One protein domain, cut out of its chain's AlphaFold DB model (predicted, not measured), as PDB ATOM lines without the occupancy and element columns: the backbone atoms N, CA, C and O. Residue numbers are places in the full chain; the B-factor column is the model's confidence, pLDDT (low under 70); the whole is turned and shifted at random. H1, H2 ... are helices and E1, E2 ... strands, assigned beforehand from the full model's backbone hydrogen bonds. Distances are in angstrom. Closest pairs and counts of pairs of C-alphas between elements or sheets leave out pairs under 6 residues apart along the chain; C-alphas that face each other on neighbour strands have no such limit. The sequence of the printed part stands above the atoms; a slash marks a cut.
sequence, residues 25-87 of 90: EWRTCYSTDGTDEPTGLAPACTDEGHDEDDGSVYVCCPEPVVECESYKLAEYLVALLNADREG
ATOM      1  N   GLU A  25      35.243 -49.037  31.103       92.06
ATOM      2  CA  GLU A  25      33.877 -48.878  30.606       92.06
ATOM      3  C   GLU A  25      32.959 -48.428  31.734       92.06
ATOM      4  O   GLU A  25      33.086 -48.920  32.850       92.06
ATOM      5  N   TRP A  26      32.022 -47.537  31.437       92.69
ATOM      6  CA  TRP A  26      31.002 -47.093  32.382       92.69
ATOM      7  C   TRP A  26      29.626 -47.597  31.977       92.69
ATOM      8  O   TRP A  26      29.321 -47.679  30.786       92.69
ATOM      9  N   ARG A  27      28.785 -47.854  32.980       91.31
ATOM     10  CA  ARG A  27      27.374 -48.213  32.819       91.31
ATOM     11  C   ARG A  27      26.497 -47.472  33.823       91.31
ATOM     12  O   ARG A  27      26.987 -46.982  34.845       91.31
ATOM     13  N   THR A  28      25.201 -47.421  33.546       91.31
ATOM     14  CA  THR A  28      24.196 -47.062  34.549       91.31
ATOM     15  C   THR A  28      23.954 -48.240  35.492       91.31
ATOM     16  O   THR A  28      24.227 -49.396  35.161       91.31
ATOM     17  N   CYS A  29      23.500 -47.936  36.702       87.12
ATOM     18  CA  CYS A  29      23.224 -48.929  37.735       87.12
ATOM     19  C   CYS A  29      22.242 -48.381  38.789       87.12
ATOM     20  O   CYS A  29      22.025 -47.169  38.891       87.12
ATOM     21  N   TYR A  30      21.606 -49.274  39.547       85.69
ATOM     22  CA  TYR A  30      20.566 -48.935  40.523       85.69
ATOM     23  C   TYR A  30      21.162 -48.423  41.835       85.69
ATOM     24  O   TYR A  30      21.656 -49.208  42.644       85.69
ATOM     25  N   SER A  31      21.149 -47.101  42.060       75.44
ATOM     26  CA  SER A  31      21.788 -46.510  43.250       75.44
ATOM     27  C   SER A  31      21.182 -47.001  44.571       75.44
ATOM     28  O   SER A  31      21.877 -47.089  45.579       75.44
ATOM     29  N   THR A  32      19.904 -47.378  44.544       70.12
ATOM     30  CA  THR A  32      19.160 -47.909  45.687       70.12
ATOM     31  C   THR A  32      18.235 -49.021  45.209       70.12
ATOM     32  O   THR A  32      17.651 -48.912  44.130       70.12
ATOM     33  N   ASP A  33      18.048 -50.059  46.025       61.84
ATOM     34  CA  ASP A  33      17.047 -51.093  45.754       61.84
ATOM     35  C   ASP A  33      15.641 -50.473  45.663       61.84
ATOM     36  O   ASP A  33      15.212 -49.737  46.557       61.84
ATOM     37  N   GLY A  34      14.904 -50.802  44.598       60.38
ATOM     38  CA  GLY A  34      13.502 -50.411  44.433       60.38
ATOM     39  C   GLY A  34      13.255 -49.039  43.797       60.38
ATOM     40  O   GLY A  34      12.139 -48.532  43.912       60.38
ATOM     41  N   THR A  35      14.246 -48.428  43.136       67.50
ATOM     42  CA  THR A  35      13.969 -47.354  42.165       67.50
ATOM     43  C   THR A  35      13.423 -47.952  40.867       67.50
ATOM     44  O   THR A  35      13.758 -49.079  40.512       67.50
ATOM     45  N   ASP A  36      12.577 -47.207  40.149       78.19
ATOM     46  CA  ASP A  36      12.021 -47.672  38.869       78.19
ATOM     47  C   ASP A  36      13.082 -47.657  37.748       78.19
ATOM     48  O   ASP A  36      13.006 -48.439  36.801       78.19
ATOM     49  N   GLU A  37      14.111 -46.809  37.875       85.62
ATOM     50  CA  GLU A  37      15.192 -46.647  36.896       85.62
ATOM     51  C   GLU A  37      16.594 -46.591  37.544       85.62
ATOM     52  O   GLU A  37      16.719 -46.225  38.722       85.62
ATOM     53  N   PRO A  38      17.673 -46.885  36.783       87.06
ATOM     54  CA  PRO A  38      19.045 -46.823  37.281       87.06
ATOM     55  C   PRO A  38      19.544 -45.372  37.377       87.06
ATOM     56  O   PRO A  38      19.924 -44.738  36.390       87.06
ATOM     57  N   THR A  39      19.541 -44.829  38.592       90.31
ATOM     58  CA  THR A  39      19.929 -43.439  38.893       90.31
ATOM     59  C   THR A  39      21.398 -43.254  39.284       90.31
ATOM     60  O   THR A  39      21.792 -42.142  39.645       90.31
ATOM     61  N   GLY A  40      22.210 -44.308  39.230       89.62
ATOM     62  CA  GLY A  40      23.649 -44.271  39.480       89.62
ATOM     63  C   GLY A  40      24.477 -44.624  38.245       89.62
ATOM     64  O   GLY A  40      23.962 -45.098  37.230       89.62
ATOM     65  N   LEU A  41      25.785 -44.403  38.344       91.69
ATOM     66  CA  LEU A  41      26.773 -44.901  37.393       91.69
ATOM     67  C   LEU A  41      27.992 -45.468  38.115       91.69
ATOM     68  O   LEU A  41      28.389 -44.979  39.174       91.69
ATOM     69  N   ALA A  42      28.594 -46.476  37.499       91.31
ATOM     70  CA  ALA A  42      29.796 -47.137  37.980       91.31
ATOM     71  C   ALA A  42      30.568 -47.738  36.794       91.31
ATOM     72  O   ALA A  42      30.000 -47.898  35.701       91.31
ATOM     73  N   PRO A  43      31.853 -48.087  36.974       91.44
ATOM     74  CA  PRO A  43      32.548 -48.958  36.043       91.44
ATOM     75  C   PRO A  43      31.765 -50.252  35.776       91.44
ATOM     76  O   PRO A  43      31.152 -50.823  36.680       91.44
ATOM     77  N   ALA A  44      31.794 -50.735  34.537       87.00
ATOM     78  CA  ALA A  44      31.188 -52.011  34.190       87.00
ATOM     79  C   ALA A  44      31.881 -53.145  34.960       87.00
ATOM     80  O   ALA A  44      33.113 -53.241  34.988       87.00
ATOM     81  N   CYS A  45      31.080 -54.001  35.597       80.06
ATOM     82  CA  CYS A  45      31.592 -55.192  36.256       80.06
ATOM     83  C   CYS A  45      32.014 -56.201  35.182       80.06
ATOM     84  O   CYS A  45      31.309 -56.384  34.194       80.06
ATOM     85  N   THR A  46      33.175 -56.832  35.356       75.88
ATOM     86  CA  THR A  46      33.661 -57.881  34.436       75.88
ATOM     87  C   THR A  46      33.277 -59.286  34.896       75.88
ATOM     88  O   THR A  46      33.599 -60.258  34.216       75.88
ATOM     89  N   ASP A  47      32.610 -59.395  36.046       75.31
ATOM     90  CA  ASP A  47      32.089 -60.655  36.561       75.31
ATOM     91  C   ASP A  47      30.781 -61.005  35.842       75.31
ATOM     92  O   ASP A  47      29.757 -60.358  36.049       75.31
ATOM     93  N   GLU A  48      30.824 -62.030  34.988       68.88
ATOM     94  CA  GLU A  48      29.664 -62.532  34.236       68.88
ATOM     95  C   GLU A  48      28.564 -63.116  35.144       68.88
ATOM     96  O   GLU A  48      27.456 -63.369  34.676       68.88
ATOM     97  N   GLY A  49      28.862 -63.369  36.424       65.56
ATOM     98  CA  GLY A  49      27.903 -63.862  37.411       65.56
ATOM     99  C   GLY A  49      27.073 -62.777  38.097       65.56
ATOM    100  O   GLY A  49      26.208 -63.129  38.897       65.56
ATOM    101  N   HIS A  50      27.333 -61.495  37.825       65.69
ATOM    102  CA  HIS A  50      26.566 -60.374  38.366       65.69
ATOM    103  C   HIS A  50      25.603 -59.824  37.313       65.69
ATOM    104  O   HIS A  50      26.046 -59.323  36.277       65.69
ATOM    105  N   ASP A  51      24.297 -59.886  37.592       64.56
ATOM    106  CA  ASP A  51      23.296 -59.206  36.773       64.56
ATOM    107  C   ASP A  51      23.382 -57.682  36.985       64.56
ATOM    108  O   ASP A  51      23.751 -57.185  38.054       64.56
ATOM    109  N   GLU A  52      23.057 -56.906  35.956       60.22
ATOM    110  CA  GLU A  52      23.068 -55.444  36.029       60.22
ATOM    111  C   GLU A  52      21.994 -54.884  36.970       60.22
ATOM    112  O   GLU A  52      22.191 -53.785  37.511       60.22
ATOM    113  N   ASP A  53      20.952 -55.688  37.196       63.19
ATOM    114  CA  ASP A  53      19.819 -55.467  38.095       63.19
ATOM    115  C   ASP A  53      20.007 -56.129  39.479       63.19
ATOM    116  O   ASP A  53      19.140 -56.003  40.351       63.19
ATOM    117  N   ASP A  54      21.124 -56.835  39.711       60.09
ATOM    118  CA  ASP A  54      21.388 -57.524  40.980       60.09
ATOM    119  C   ASP A  54      21.774 -56.528  42.088       60.09
ATOM    120  O   ASP A  54      22.946 -56.277  42.384       60.09
ATOM    121  N   GLY A  55      20.743 -55.997  42.747       60.97
ATOM    122  CA  GLY A  55      20.833 -55.223  43.983       60.97
ATOM    123  C   GLY A  55      21.388 -53.806  43.827       60.97
ATOM    124  O   GLY A  55      21.630 -53.302  42.731       60.97
ATOM    125  N   SER A  56      21.578 -53.131  44.964       64.69
ATOM    126  CA  SER A  56      22.086 -51.761  44.967       64.69
ATOM    127  C   SER A  56      23.531 -51.706  44.466       64.69
ATOM    128  O   SER A  56      24.343 -52.586  44.773       64.69
ATOM    129  N   VAL A  57      23.885 -50.611  43.787       67.69
ATOM    130  CA  VAL A  57      25.250 -50.306  43.315       67.69
ATOM    131  C   VAL A  57      26.356 -50.596  44.322       67.69
ATOM    132  O   VAL A  57      27.451 -50.990  43.939       67.69
ATOM    133  N   TYR A  58      26.076 -50.421  45.610       67.50
ATOM    134  CA  TYR A  58      27.055 -50.548  46.684       67.50
ATOM    135  C   TYR A  58      27.432 -51.991  47.016       67.50
ATOM    136  O   TYR A  58      28.348 -52.218  47.805       67.50
ATOM    137  N   VAL A  59      26.716 -52.969  46.459       69.25
ATOM    138  CA  VAL A  59      26.933 -54.389  46.746       69.25
ATOM    139  C   VAL A  59      27.752 -55.058  45.644       69.25
ATOM    140  O   VAL A  59      28.622 -55.869  45.952       69.25
ATOM    141  N   CYS A  60      27.500 -54.719  44.375       72.00
ATOM    142  CA  CYS A  60      28.029 -55.468  43.231       72.00
ATOM    143  C   CYS A  60      28.887 -54.642  42.259       72.00
ATOM    144  O   CYS A  60      29.645 -55.221  41.472       72.00
ATOM    145  N   CYS A  61      28.789 -53.306  42.275       79.00
ATOM    146  CA  CYS A  61      29.488 -52.479  41.295       79.00
ATOM    147  C   CYS A  61      30.932 -52.182  41.730       79.00
ATOM    148  O   CYS A  61      31.179 -51.892  42.902       79.00
ATOM    149  N   PRO A  62      31.903 -52.201  40.797       85.44
ATOM    150  CA  PRO A  62      33.236 -51.683  41.069       85.44
ATOM    151  C   PRO A  62      33.191 -50.194  41.435       85.44
ATOM    152  O   PRO A  62      32.392 -49.431  40.898       85.44
ATOM    153  N   GLU A  63      34.100 -49.763  42.302       86.00
ATOM    154  CA  GLU A  63      34.262 -48.349  42.644       86.00
ATOM    155  C   GLU A  63      35.034 -47.584  41.541       86.00
ATOM    156  O   GLU A  63      35.921 -48.156  40.895       86.00
ATOM    157  N   PRO A  64      34.781 -46.272  41.345       88.94
ATOM    158  CA  PRO A  64      33.868 -45.433  42.119       88.94
ATOM    159  C   PRO A  64      32.407 -45.525  41.649       88.94
ATOM    160  O   PRO A  64      32.126 -45.443  40.452       88.94
ATOM    161  N   VAL A  65      31.486 -45.581  42.606       88.12
ATOM    162  CA  VAL A  65      30.046 -45.420  42.375       88.12
ATOM    163  C   VAL A  65      29.640 -43.951  42.529       88.12
ATOM    164  O   VAL A  65      30.075 -43.264  43.454       88.12
ATOM    165  N   VAL A  66      28.791 -43.451  41.625       89.69
ATOM    166  CA  VAL A  66      28.267 -42.077  41.669       89.69
ATOM    167  C   VAL A  66      26.743 -42.083  41.585       89.69
ATOM    168  O   VAL A  66      26.166 -42.605  40.633       89.69
ATOM    169  N   GLU A  67      26.085 -41.440  42.547       89.00
ATOM    170  CA  GLU A  67      24.639 -41.207  42.522       89.00
ATOM    171  C   GLU A  67      24.306 -39.928  41.746       89.00
ATOM    172  O   GLU A  67      24.919 -38.881  41.956       89.00
ATOM    173  N   CYS A  68      23.323 -40.005  40.846       89.00
ATOM    174  CA  CYS A  68      22.871 -38.866  40.040       89.00
ATOM    175  C   CYS A  68      21.426 -38.445  40.323       89.00
ATOM    176  O   CYS A  68      20.977 -37.455  39.744       89.00
ATOM    177  N   GLU A  69      20.685 -39.211  41.136       86.69
ATOM    178  CA  GLU A  69      19.255 -39.008  41.452       86.69
ATOM    179  C   GLU A  69      18.332 -38.901  40.211       86.69
ATOM    180  O   GLU A  69      17.167 -38.522  40.308       86.69
ATOM    181  N   SER A  70      18.844 -39.208  39.014       90.88
ATOM    182  CA  SER A  70      18.158 -39.022  37.735       90.88
ATOM    183  C   SER A  70      18.733 -39.953  36.676       90.88
ATOM    184  O   SER A  70      19.912 -39.844  36.326       90.88
ATOM    185  N   TYR A  71      17.887 -40.824  36.117       90.75
ATOM    186  CA  TYR A  71      18.305 -41.797  35.103       90.75
ATOM    187  C   TYR A  71      18.871 -41.097  33.857       90.75
ATOM    188  O   TYR A  71      19.917 -41.474  33.342       90.75
ATOM    189  N   LYS A  72      18.242 -39.996  33.418       94.94
ATOM    190  CA  LYS A  72      18.683 -39.237  32.233       94.94
ATOM    191  C   LYS A  72      20.055 -38.610  32.430       94.94
ATOM    192  O   LYS A  72      20.834 -38.510  31.484       94.94
ATOM    193  N   LEU A  73      20.330 -38.135  33.645       94.25
ATOM    194  CA  LEU A  73      21.637 -37.579  33.969       94.25
ATOM    195  C   LEU A  73      22.690 -38.690  34.011       94.25
ATOM    196  O   LEU A  73      23.764 -38.508  33.442       94.25
ATOM    197  N   ALA A  74      22.365 -39.838  34.613       93.12
ATOM    198  CA  ALA A  74      23.248 -40.999  34.648       93.12
ATOM    199  C   ALA A  74      23.599 -41.489  33.230       93.12
ATOM    200  O   ALA A  74      24.780 -41.593  32.900       93.12
ATOM    201  N   GLU A  75      22.605 -41.679  32.354       94.88
ATOM    202  CA  GLU A  75      22.814 -42.070  30.949       94.88
ATOM    203  C   GLU A  75      23.713 -41.084  30.193       94.88
ATOM    204  O   GLU A  75      24.649 -41.481  29.496       94.88
ATOM    205  N   TYR A  76      23.458 -39.782  30.348       96.25
ATOM    206  CA  TYR A  76      24.261 -38.747  29.704       96.25
ATOM    207  C   TYR A  76      25.724 -38.776  30.167       96.25
ATOM    208  O   TYR A  76      26.640 -38.681  29.347       96.25
ATOM    209  N   LEU A  77      25.960 -38.922  31.473       95.31
ATOM    210  CA  LEU A  77      27.309 -38.971  32.035       95.31
ATOM    211  C   LEU A  77      28.059 -40.236  31.612       95.31
ATOM    212  O   LEU A  77      29.233 -40.145  31.255       95.31
ATOM    213  N   VAL A  78      27.387 -41.388  31.572       94.81
ATOM    214  CA  VAL A  78      27.954 -42.640  31.049       94.81
ATOM    215  C   VAL A  78      28.391 -42.471  29.594       94.81
ATOM    216  O   VAL A  78      29.530 -42.792  29.253       94.81
ATOM    217  N   ALA A  79      27.532 -41.900  28.744       95.38
ATOM    218  CA  ALA A  79      27.869 -41.644  27.346       95.38
ATOM    219  C   ALA A  79      29.094 -40.720  27.205       95.38
ATOM    220  O   ALA A  79      29.981 -40.988  26.394       95.38
ATOM    221  N   LEU A  80      29.182 -39.661  28.019       93.38
ATOM    222  CA  LEU A  80      30.343 -38.768  28.038       93.38
ATOM    223  C   LEU A  80      31.635 -39.476  28.466       93.38
ATOM    224  O   LEU A  80      32.670 -39.303  27.822       93.38
ATOM    225  N   LEU A  81      31.590 -40.262  29.542       93.25
ATOM    226  CA  LEU A  81      32.761 -40.966  30.071       93.25
ATOM    227  C   LEU A  81      33.276 -42.018  29.078       93.25
ATOM    228  O   LEU A  81      34.484 -42.115  28.846       93.25
ATOM    229  N   ASN A  82      32.368 -42.738  28.419       93.38
ATOM    230  CA  ASN A  82      32.725 -43.702  27.381       93.38
ATOM    231  C   ASN A  82      33.256 -43.019  26.106       93.38
ATOM    232  O   ASN A  82      34.211 -43.512  25.506       93.38
ATOM    233  N   ALA A  83      32.752 -41.838  25.733       91.56
ATOM    234  CA  ALA A  83      33.349 -41.049  24.650       91.56
ATOM    235  C   ALA A  83      34.785 -40.585  24.985       91.56
ATOM    236  O   ALA A  83      35.673 -40.563  24.124       91.56
ATOM    237  N   ASP A  84      35.053 -40.254  26.251       88.19
ATOM    238  CA  ASP A  84      36.395 -39.900  26.725       88.19
ATOM    239  C   ASP A  84      37.366 -41.098  26.726       88.19
ATOM    240  O   ASP A  84      38.578 -40.905  26.534       88.19
ATOM    241  N   ARG A  85      36.853 -42.327  26.883       86.12
ATOM    242  CA  ARG A  85      37.608 -43.582  26.718       86.12
ATOM    243  C   ARG A  85      38.047 -43.795  25.268       86.12
ATOM    244  O   ARG A  85      39.213 -44.099  25.030       86.12
ATOM    245  N   GLU A  86      37.163 -43.567  24.299       82.88
ATOM    246  CA  GLU A  86      37.408 -43.804  22.860       82.88
ATOM    247  C   GLU A  86      38.369 -42.799  22.194       82.88
ATOM    248  O   GLU A  86      38.661 -42.884  21.001       82.88
ATOM    249  N   GLY A  87      38.921 -41.856  22.962       67.44
ATOM    250  CA  GLY A  87      39.889 -40.880  22.464       67.44
ATOM    251  C   GLY A  87      39.334 -39.467  22.290       67.44
ATOM    252  O   GLY A  87      40.016 -38.639  21.688       67.44
TER     253      GLY A  87
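This is residues 25 to 87 of the 90 residues of an uncharacterized protein of Streptomyces indicus (UniProt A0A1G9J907). A small two-stranded hairpin, E1 and E2, sits in the middle, with one long helix, H2, packed along one side of it and the short helix H1 with its loops on the other side. The short stretch 66 to 67 pairs with E2, and the longest axis runs from the loop at Gly 34 to the end of H2. The 63 printed residues hold two named strands and two named helices in the order E1, E2, H1, H2; the sheet order is E1 - E2, antiparallel. The class is mixed, helices and strands, with 29 residues, under half, in named elements. The whole is compact, with a radius of gyration of the C-alphas of 11.0 A and spans of 34 by 26 by 15 A.

E1, residues 26 to 29, and E2, residues 40 to 43, form a hairpin of antiparallel neighbours at 142 degrees. N 27 and O 42 are within hydrogen-bond range at 3.0 A, as are N 40 and O 29 at 2.9 A. Residues 40 to 41 of E2 also pair antiparallel with residues 66 to 67. H1, residues 57 to 60, has its closest C-alpha to E1 at Val 57, 6.1 A from that of Cys 29. H2, residues 71 to 87, comes closest to E1 at the C-alphas of Trp 26 and Val 78, 5.6 A apart, and to E2 at those of Gly 40 and Ala 74, 5.8 A apart. H1 and H2 are apart. In H2, 12 of 13 O i to N i+4 pairs are within hydrogen-bond range; H1 is too short for such a pair, and its one O i to N i+3 pair is not within range.

E1 begins at C-alpha 26, (31.002, -47.093, 32.382), and is 9.6 A long from first to last C-alpha. E2 is 10.6 A long and H1 5.9 A. H2 is 25.0 A long and ends at C-alpha 87, (39.889, -40.880, 22.464).

The two C-alphas farthest apart, those of Gly 34 and Gly 87, are 35.6 A apart. The printed part has no cut. The link from E2 to H1 is long, with 13 residues. The mean pLDDT of the printed part is 82.0; residues 33 to 35, 48 to 59 and 87 are under 70.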